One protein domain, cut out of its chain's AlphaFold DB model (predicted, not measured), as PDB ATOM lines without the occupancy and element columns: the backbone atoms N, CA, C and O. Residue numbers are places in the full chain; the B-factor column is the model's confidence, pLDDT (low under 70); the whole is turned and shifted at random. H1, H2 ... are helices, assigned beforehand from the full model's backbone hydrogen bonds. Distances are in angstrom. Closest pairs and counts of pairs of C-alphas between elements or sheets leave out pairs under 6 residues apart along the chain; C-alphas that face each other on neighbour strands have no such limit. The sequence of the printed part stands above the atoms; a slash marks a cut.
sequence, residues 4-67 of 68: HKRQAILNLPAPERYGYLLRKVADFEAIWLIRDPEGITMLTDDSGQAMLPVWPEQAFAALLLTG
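What this domain is: This is residues 4 to 67 of the 68 residues of an uncharacterized protein of Hymenobacter crusticola (UniProt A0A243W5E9). Two short helices, H1 and H3, and one longer helix, H2, gather on one side of the domain, and a long stretch without a named element, residues 29 to 57, runs away from them to a turn near Ser 47 and folds back, passing between H2 and H3 before H3 begins. Within this stretch residues 43 to 44 pair with residues 50 to 51, antiparallel, in a short hairpin that reaches away from the helices. The printed part has 64 residues with three named helices, in the order H1, H2, H3, and no named strand; the class is all helix, though under half of the residues, 31 of 64, are in named elements. The whole is only just compact, close to loose, with a radius of gyration of the C-alphas of 12.7 A, and the C-alphas span 31 by 25 by 23 A.

Where its parts are: H1, residues 4 to 10, begins with C-alpha 4 at (57.797, 32.285, 69.843) and is 9.9 A long from first to last C-alpha. H2, residues 14 to 28, is the longest helix, 21.2 A from first to last C-alpha; its C-alpha 28 is at (62.145, 50.430, 80.187). H3, residues 58 to 66, is 12.7 A long and ends with C-alpha 66 at (65.522, 26.053, 83.675).

How they stand to each other: H1 and H2 only just touch, with 3 pairs of C-alphas within 8 A. Their closest C-alphas are those of Ile 9 and Arg 17, 6.5 A apart, and H2 touches H1 with residues 17 to 20 alone. The two run opposite ways at a steep tilt of 61 degrees. H1 and H3 are close but not clearly touching, with the C-alphas of Arg 6 and Phe 60 the closest, 7.5 A apart. Their lines are about perpendicular, at 78 degrees. H2 and H3 are apart. In H1 and H2 every O i to N i+4 pair is within hydrogen-bond range; in H3 2 of 5 are, beside 5 of 6 O i to N i+3 pairs.

The domain as a whole: The two C-alphas farthest apart are those of Asp 27, in H2, and Ser 47, at 34.0 A. The C-alphas of His 4 and Gly 67, the first and last printed, are 17.4 A apart. The printed part has no cut. The link from H1 to H2, 3 residues, is tight, and the link from H2 to H3, 29 residues, is long. The mean pLDDT of the printed part is 95.1, and no printed residue is under 70.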
ATOM      1  N   HIS A   4      57.398  32.172  71.254       93.50
ATOM      2  CA  HIS A   4      57.797  32.285  69.843       93.50
ATOM      3  C   HIS A   4      58.621  33.546  69.574       93.50
ATOM      4  O   HIS A   4      59.624  33.502  68.867       93.50
ATOM      5  N   LYS A   5      58.227  34.675  70.180       93.69
ATOM      6  CA  LYS A   5      58.966  35.939  70.062       93.69
ATOM      7  C   LYS A   5      60.344  35.826  70.710       93.69
ATOM      8  O   LYS A   5      61.325  36.274  70.125       93.69
ATOM      9  N   ARG A   6      60.420  35.216  71.895       94.75
ATOM     10  CA  ARG A   6      61.689  34.984  72.592       94.75
ATOM     11  C   ARG A   6      62.631  34.133  71.742       94.75
ATOM     12  O   ARG A   6      63.773  34.534  71.550       94.75
ATOM     13  N   GLN A   7      62.140  33.024  71.187       95.31
ATOM     14  CA  GLN A   7      62.953  32.150  70.338       95.31
ATOM     15  C   GLN A   7      63.432  32.863  69.074       95.31
ATOM     16  O   GLN A   7      64.597  32.741  68.706       95.31
ATOM     17  N   ALA A   8      62.565  33.654  68.436       96.69
ATOM     18  CA  ALA A   8      62.954  34.452  67.279       96.69
ATOM     19  C   ALA A   8      64.120  35.399  67.607       96.69
ATOM     20  O   ALA A   8      65.044  35.507  66.814       96.69
ATOM     21  N   ILE A   9      64.111  36.025  68.793       97.00
ATOM     22  CA  ILE A   9      65.202  36.896  69.256       97.00
ATOM     23  C   ILE A   9      66.474  36.089  69.554       97.00
ATOM     24  O   ILE A   9      67.559  36.518  69.177       97.00
ATOM     25  N   LEU A  10      66.363  34.924  70.201       95.00
ATOM     26  CA  LEU A  10      67.516  34.056  70.486       95.00
ATOM     27  C   LEU A  10      68.203  33.553  69.210       95.00
ATOM     28  O   LEU A  10      69.426  33.427  69.186       95.00
ATOM     29  N   ASN A  11      67.430  33.342  68.143       97.00
ATOM     30  CA  ASN A  11      67.935  32.920  66.838       97.00
ATOM     31  C   ASN A  11      68.610  34.053  66.041       97.00
ATOM     32  O   ASN A  11      69.215  33.776  65.005       97.00
ATOM     33  N   LEU A  12      68.523  35.313  66.485       97.81
ATOM     34  CA  LEU A  12      69.219  36.418  65.825       97.81
ATOM     35  C   LEU A  12      70.738  36.312  66.024       97.81
ATOM     36  O   LEU A  12      71.185  35.810  67.060       97.81
ATOM     37  N   PRO A  13      71.552  36.856  65.102       98.12
ATOM     38  CA  PRO A  13      72.985  37.039  65.308       98.12
ATOM     39  C   PRO A  13      73.305  37.826  66.587       98.12
ATOM     40  O   PRO A  13      72.530  38.672  67.035       98.12
ATOM     41  N   ALA A  14      74.487  37.594  67.165       96.06
ATOM     42  CA  ALA A  14      74.889  38.234  68.422       96.06
ATOM     43  C   ALA A  14      74.780  39.780  68.416       96.06
ATOM     44  O   ALA A  14      74.224  40.316  69.380       96.06
ATOM     45  N   PRO A  15      75.195  40.510  67.355       98.00
ATOM     46  CA  PRO A  15      75.030  41.967  67.303       98.00
ATOM     47  C   PRO A  15      73.565  42.419  67.368       98.00
ATOM     48  O   PRO A  15      73.240  43.421  68.003       98.00
ATOM     49  N   GLU A  16      72.655  41.661  66.760       98.25
ATOM     50  CA  GLU A  16      71.228  41.983  66.753       98.25
ATOM     51  C   GLU A  16      70.570  41.709  68.108       98.25
ATOM     52  O   GLU A  16      69.740  42.501  68.564       98.25
ATOM     53  N   ARG A  17      70.986  40.639  68.802       97.75
ATOM     54  CA  ARG A  17      70.565  40.384  70.190       97.75
ATOM     55  C   ARG A  17      71.027  41.495  71.126       97.75
ATOM     56  O   ARG A  17      70.253  41.946  71.969       97.75
ATOM     57  N   TYR A  18      72.250  41.990  70.939       97.25
ATOM     58  CA  TYR A  18      72.753  43.140  71.686       97.25
ATOM     59  C   TYR A  18      71.954  44.419  71.379       97.25
ATOM     60  O   TYR A  18      71.532  45.125  72.292       97.25
ATOM     61  N   GLY A  19      71.626  44.677  70.110       98.31
ATOM     62  CA  GLY A  19      70.739  45.785  69.738       98.31
ATOM     63  C   GLY A  19      69.314  45.652  70.299       98.31
ATOM     64  O   GLY A  19      68.661  46.652  70.602       98.31
ATOM     65  N   TYR A  20      68.797  44.430  70.466       97.88
ATOM     66  CA  TYR A  20      67.544  44.191  71.193       97.88
ATOM     67  C   TYR A  20      67.670  44.569  72.671       97.88
ATOM     68  O   TYR A  20      66.795  45.271  73.178       97.88
ATOM     69  N   LEU A  21      68.764  44.160  73.328       98.12
ATOM     70  CA  LEU A  21      69.051  44.528  74.713       98.12
ATOM     71  C   LEU A  21      69.020  46.045  74.900       98.12
ATOM     72  O   LEU A  21      68.231  46.536  75.700       98.12
ATOM     73  N   LEU A  22      69.807  46.782  74.113       98.25
ATOM     74  CA  LEU A  22      69.906  48.237  74.240       98.25
ATOM     75  C   LEU A  22      68.561  48.945  74.060       98.25
ATOM     76  O   LEU A  22      68.230  49.824  74.847       98.25
ATOM     77  N   ARG A  23      67.754  48.538  73.071       98.12
ATOM     78  CA  ARG A  23      66.415  49.119  72.867       98.12
ATOM     79  C   ARG A  23      65.502  48.874  74.060       98.12
ATOM     80  O   ARG A  23      64.819  49.788  74.494       98.12
ATOM     81  N   LYS A  24      65.495  47.657  74.609       97.69
ATOM     82  CA  LYS A  24      64.654  47.331  75.768       97.69
ATOM     83  C   LYS A  24      65.082  48.088  77.016       97.69
ATOM     84  O   LYS A  24      64.222  48.584  77.733       97.69
ATOM     85  N   VAL A  25      66.387  48.220  77.231       97.75
ATOM     86  CA  VAL A  25      66.928  49.023  78.330       97.75
ATOM     87  C   VAL A  25      66.598  50.502  78.141       97.75
ATOM     88  O   VAL A  25      66.234  51.150  79.108       97.75
ATOM     89  N   ALA A  26      66.656  51.032  76.918       97.94
ATOM     90  CA  ALA A  26      66.263  52.414  76.643       97.94
ATOM     91  C   ALA A  26      64.753  52.654  76.838       97.94
ATOM     92  O   ALA A  26      64.370  53.698  77.346       97.94
ATOM     93  N   ASP A  27      63.904  51.692  76.459       97.81
ATOM     94  CA  ASP A  27      62.445  51.795  76.608       97.81
ATOM     95  C   ASP A  27      61.996  51.715  78.079       97.81
ATOM     96  O   ASP A  27      61.041  52.378  78.479       97.81
ATOM     97  N   PHE A  28      62.624  50.828  78.858       96.12
ATOM     98  CA  PHE A  28      62.145  50.430  80.187       96.12
ATOM     99  C   PHE A  28      63.050  50.866  81.338       96.12
ATOM    100  O   PHE A  28      62.692  50.644  82.492       96.12
ATOM    101  N   GLU A  29      64.222  51.423  81.030       97.44
ATOM    102  CA  GLU A  29      65.237  51.882  81.991       97.44
ATOM    103  C   GLU A  29      65.625  50.813  83.027       97.44
ATOM    104  O   GLU A  29      66.035  51.108  84.148       97.44
ATOM    105  N   ALA A  30      65.500  49.540  82.644       96.25
ATOM    106  CA  ALA A  30      65.665  48.402  83.532       96.25
ATOM    107  C   ALA A  30      66.420  47.257  82.855       96.25
ATOM    108  O   ALA A  30      66.288  47.005  81.655       96.25
ATOM    109  N   ILE A  31      67.170  46.523  83.674       97.12
ATOM    110  CA  ILE A  31      67.792  45.244  83.334       97.12
ATOM    111  C   ILE A  31      67.349  44.182  84.332       97.12
ATOM    112  O   ILE A  31      66.958  44.483  85.461       97.12
ATOM    113  N   TRP A  32      67.455  42.929  83.913       96.75
ATOM    114  CA  TRP A  32      67.198  41.775  84.759       96.75
ATOM    115  C   TRP A  32      68.510  41.078  85.081       96.75
ATOM    116  O   TRP A  32      69.359  40.921  84.204       96.75
ATOM    117  N   LEU A  33      68.642  40.665  86.338       96.62
ATOM    118  CA  LEU A  33      69.747  39.886  86.883       96.62
ATOM    119  C   LEU A  33      69.165  38.679  87.619       96.62
ATOM    120  O   LEU A  33      68.020  38.717  88.077       96.62
ATOM    121  N   ILE A  34      69.964  37.629  87.761       95.56
ATOM    122  CA  ILE A  34      69.632  36.480  88.601       95.56
ATOM    123  C   ILE A  34      70.426  36.609  89.889       95.56
ATOM    124  O   ILE A  34      71.601  36.977  89.865       95.56
ATOM    125  N   ARG A  35      69.767  36.345  91.013       95.06
ATOM    126  CA  ARG A  35      70.392  36.366  92.327       95.06
ATOM    127  C   ARG A  35      69.856  35.250  93.207       95.06
ATOM    128  O   ARG A  35      68.697  34.858  93.069       95.06
ATOM    129  N   ASP A  36      70.677  34.838  94.150       92.19
ATOM    130  CA  ASP A  36      70.334  33.973  95.270       92.19
ATOM    131  C   ASP A  36      70.554  34.755  96.595       92.19
ATOM    132  O   ASP A  36      70.749  35.991  96.578       92.19
ATOM    133  N   PRO A  37      70.395  34.117  97.770       96.44
ATOM    134  CA  PRO A  37      70.737  34.739  99.047       96.44
ATOM    135  C   PRO A  37      72.209  35.172  99.154       96.44
ATOM    136  O   PRO A  37      72.489  36.155  99.842       96.44
ATOM    137  N   GLU A  38      73.120  34.489  98.465       93.38
ATOM    138  CA  GLU A  38      74.567  34.690  98.512       93.38
ATOM    139  C   GLU A  38      75.046  35.848  97.618       93.38
ATOM    140  O   GLU A  38      76.060  36.481  97.923       93.38
ATOM    141  N   GLY A  39      74.322  36.179  96.546       93.25
ATOM    142  CA  GLY A  39      74.668  37.300  95.678       93.25
ATOM    143  C   GLY A  39      74.036  37.248  94.289       93.25
ATOM    144  O   GLY A  39      72.993  36.643  94.069       93.25
ATOM    145  N   ILE A  40      74.653  37.959  93.344       94.44
ATOM    146  CA  ILE A  40      74.254  37.963  91.929       94.44
ATOM    147  C   ILE A  40      75.006  36.847  91.203       94.44
ATOM    148  O   ILE A  40      76.211  36.678  91.393       94.44
ATOM    149  N   THR A  41      74.309  36.123  90.332       94.12
ATOM    150  CA  THR A  41      74.905  35.089  89.486       94.12
ATOM    151  C   THR A  41      75.889  35.705  88.492       94.12
ATOM    152  O   THR A  41      75.522  36.571  87.699       94.12
ATOM    153  N   MET A  42      77.124  35.208  88.501       94.62
ATOM    154  CA  MET A  42      78.175  35.548  87.541       94.62
ATOM    155  C   MET A  42      78.414  34.364  86.602       94.62
ATOM    156  O   MET A  42      78.368  33.213  87.036       94.62
ATOM    157  N   LEU A  43      78.692  34.637  85.327       92.25
ATOM    158  CA  LEU A  43      79.163  33.623  84.382       92.25
ATOM    159  C   LEU A  43      80.682  33.706  84.273       92.25
ATOM    160  O   LEU A  43      81.258  34.778  84.433       92.25
ATOM    161  N   THR A  44      81.329  32.579  84.005       95.00
ATOM    162  CA  THR A  44      82.770  32.523  83.745       95.00
ATOM    163  C   THR A  44      82.971  31.915  82.369       95.00
ATOM    164  O   THR A  44      82.311  30.924  82.051       95.00
ATOM    165  N   ASP A  45      83.821  32.521  81.548       92.81
ATOM    166  CA  ASP A  45      84.194  31.938  80.262       92.81
ATOM    167  C   ASP A  45      85.288  30.864  80.409       92.81
ATOM    168  O   ASP A  45      85.826  30.631  81.494       92.81
ATOM    169  N   ASP A  46      85.647  30.219  79.298       94.69
ATOM    170  CA  ASP A  46      86.655  29.150  79.276       94.69
ATOM    171  C   ASP A  46      88.063  29.628  79.687       94.69
ATOM    172  O   ASP A  46      88.932  28.812  79.999       94.69
ATOM    173  N   SER A  47      88.306  30.945  79.699       95.56
ATOM    174  CA  SER A  47      89.570  31.553  80.134       95.56
ATOM    175  C   SER A  47      89.595  31.904  81.626       95.56
ATOM    176  O   SER A  47      90.628  32.336  82.139       95.56
ATOM    177  N   GLY A  48      88.481  31.707  82.337       94.38
ATOM    178  CA  GLY A  48      88.337  32.098  83.736       94.38
ATOM    179  C   GLY A  48      87.910  33.557  83.930       94.38
ATOM    180  O   GLY A  48      87.902  34.041  85.064       94.38
ATOM    181  N   GLN A  49      87.552  34.279  82.862       96.25
ATOM    182  CA  GLN A  49      87.095  35.660  82.969       96.25
ATOM    183  C   GLN A  49      85.653  35.694  83.482       96.25
ATOM    184  O   GLN A  49      84.733  35.157  82.865       96.25
ATOM    185  N   ALA A  50      85.449  36.380  84.608       94.50
ATOM    186  CA  ALA A  50      84.124  36.609  85.169       94.50
ATOM    187  C   ALA A  50      83.359  37.668  84.359       94.50
ATOM    188  O   ALA A  50      83.895  38.732  84.029       94.50
ATOM    189  N   MET A  51      82.089  37.390  84.085       94.62
ATOM    190  CA  MET A  51      81.166  38.224  83.323       94.62
ATOM    191  C   MET A  51      79.864  38.373  84.107       94.62
ATOM    192  O   MET A  51      79.319  37.393  84.614       94.62
ATOM    193  N   LEU A  52      79.344  39.598  84.187       94.44
ATOM    194  CA  LEU A  52      78.013  39.851  84.733       94.44
ATOM    195  C   LEU A  52      76.978  39.629  83.619       94.44
ATOM    196  O   LEU A  52      76.921  40.444  82.691       94.44
ATOM    197  N   PRO A  53      76.163  38.560  83.664       94.19
ATOM    198  CA  PRO A  53      75.103  38.383  82.689       94.19
ATOM    199  C   PRO A  53      73.970  39.383  82.948       94.19
ATOM    200  O   PRO A  53      73.513  39.553  84.077       94.19
ATOM    201  N   VAL A  54      73.497  40.033  81.885       95.88
ATOM    202  CA  VAL A  54      72.366  40.969  81.932       95.88
ATOM    203  C   VAL A  54      71.319  40.567  80.903       95.88
ATOM    204  O   VAL A  54      71.652  40.196  79.775       95.88
ATOM    205  N   TRP A  55      70.044  40.672  81.272       96.56
ATOM    206  CA  TRP A  55      68.935  40.340  80.379       96.56
ATOM    207  C   TRP A  55      68.002  41.531  80.159       96.56
ATOM    208  O   TRP A  55      67.729  42.281  81.099       96.56
ATOM    209  N   PRO A  56      67.453  41.692  78.937       96.75
ATOM    210  CA  PRO A  56      66.521  42.780  78.645       96.75
ATOM    211  C   PRO A  56      65.158  42.599  79.306       96.75
ATOM    212  O   PRO A  56      64.446  43.566  79.547       96.75
ATOM    213  N   GLU A  57      64.764  41.351  79.557       96.19
ATOM    214  CA  GLU A  57      63.464  40.982  80.110       96.19
ATOM    215  C   GLU A  57      63.612  39.711  80.955       96.19
ATOM    216  O   GLU A  57      64.382  38.812  80.602       96.19
ATOM    217  N   GLN A  58      62.801  39.582  82.009       94.88
ATOM    218  CA  GLN A  58      62.784  38.424  82.917       94.88
ATOM    219  C   GLN A  58      62.685  37.074  82.187       94.88
ATOM    220  O   GLN A  58      63.283  36.084  82.596       94.88
ATOM    221  N   ALA A  59      61.943  37.031  81.077       94.50
ATOM    222  CA  ALA A  59      61.689  35.807  80.321       94.50
ATOM    223  C   ALA A  59      62.942  35.193  79.671       94.50
ATOM    224  O   ALA A  59      62.879  34.027  79.282       94.50
ATOM    225  N   PHE A  60      64.028  35.962  79.515       95.06
ATOM    226  CA  PHE A  60      65.323  35.433  79.081       95.06
ATOM    227  C   PHE A  60      66.156  34.933  80.263       95.06
ATOM    228  O   PHE A  60      66.757  33.873  80.158       95.06
ATOM    229  N   ALA A  61      66.150  35.648  81.393       94.06
ATOM    230  CA  ALA A  61      66.832  35.203  82.611       94.06
ATOM    231  C   ALA A  61      66.278  33.855  83.108       94.06
ATOM    232  O   ALA A  61      67.033  32.985  83.527       94.06
ATOM    233  N   ALA A  62      64.964  33.644  82.983       93.12
ATOM    234  CA  ALA A  62      64.314  32.389  83.357       93.12
ATOM    235  C   ALA A  62      64.857  31.159  82.607       93.12
ATOM    236  O   ALA A  62      64.897  30.086  83.198       93.12
ATOM    237  N   LEU A  63      65.311  31.309  81.356       92.19
ATOM    238  CA  LEU A  63      65.881  30.199  80.582       92.19
ATOM    239  C   LEU A  63      67.164  29.656  81.217       92.19
ATOM    240  O   LEU A  63      67.366  28.446  81.279       92.19
ATOM    241  N   LEU A  64      67.994  30.546  81.770       89.00
ATOM    242  CA  LEU A  64      69.216  30.136  82.460       89.00
ATOM    243  C   LEU A  64      68.907  29.318  83.725       89.00
ATOM    244  O   LEU A  64      69.675  28.427  84.071       89.00
ATOM    245  N   LEU A  65      67.785  29.590  84.399       88.50
ATOM    246  CA  LEU A  65      67.363  28.840  85.588       88.50
ATOM    247  C   LEU A  65      66.800  27.457  85.251       88.50
ATOM    248  O   LEU A  65      66.923  26.540  86.059       88.50
ATOM    249  N   THR A  66      66.151  27.313  84.096       86.31
ATOM    250  CA  THR A  66      65.522  26.053  83.675       86.31
ATOM    251  C   THR A  66      66.456  25.158  82.864       86.31
ATOM    252  O   THR A  66      66.167  23.973  82.724       86.31
ATOM    253  N   GLY A  67      67.568  25.698  82.356       74.31
ATOM    254  CA  GLY A  67      68.482  24.979  81.465       74.31
ATOM    255  C   GLY A  67      67.905  24.750  80.065       74.31
ATOM    256  O   GLY A  67      68.294  23.786  79.408       74.31
TER     257      GLY A  67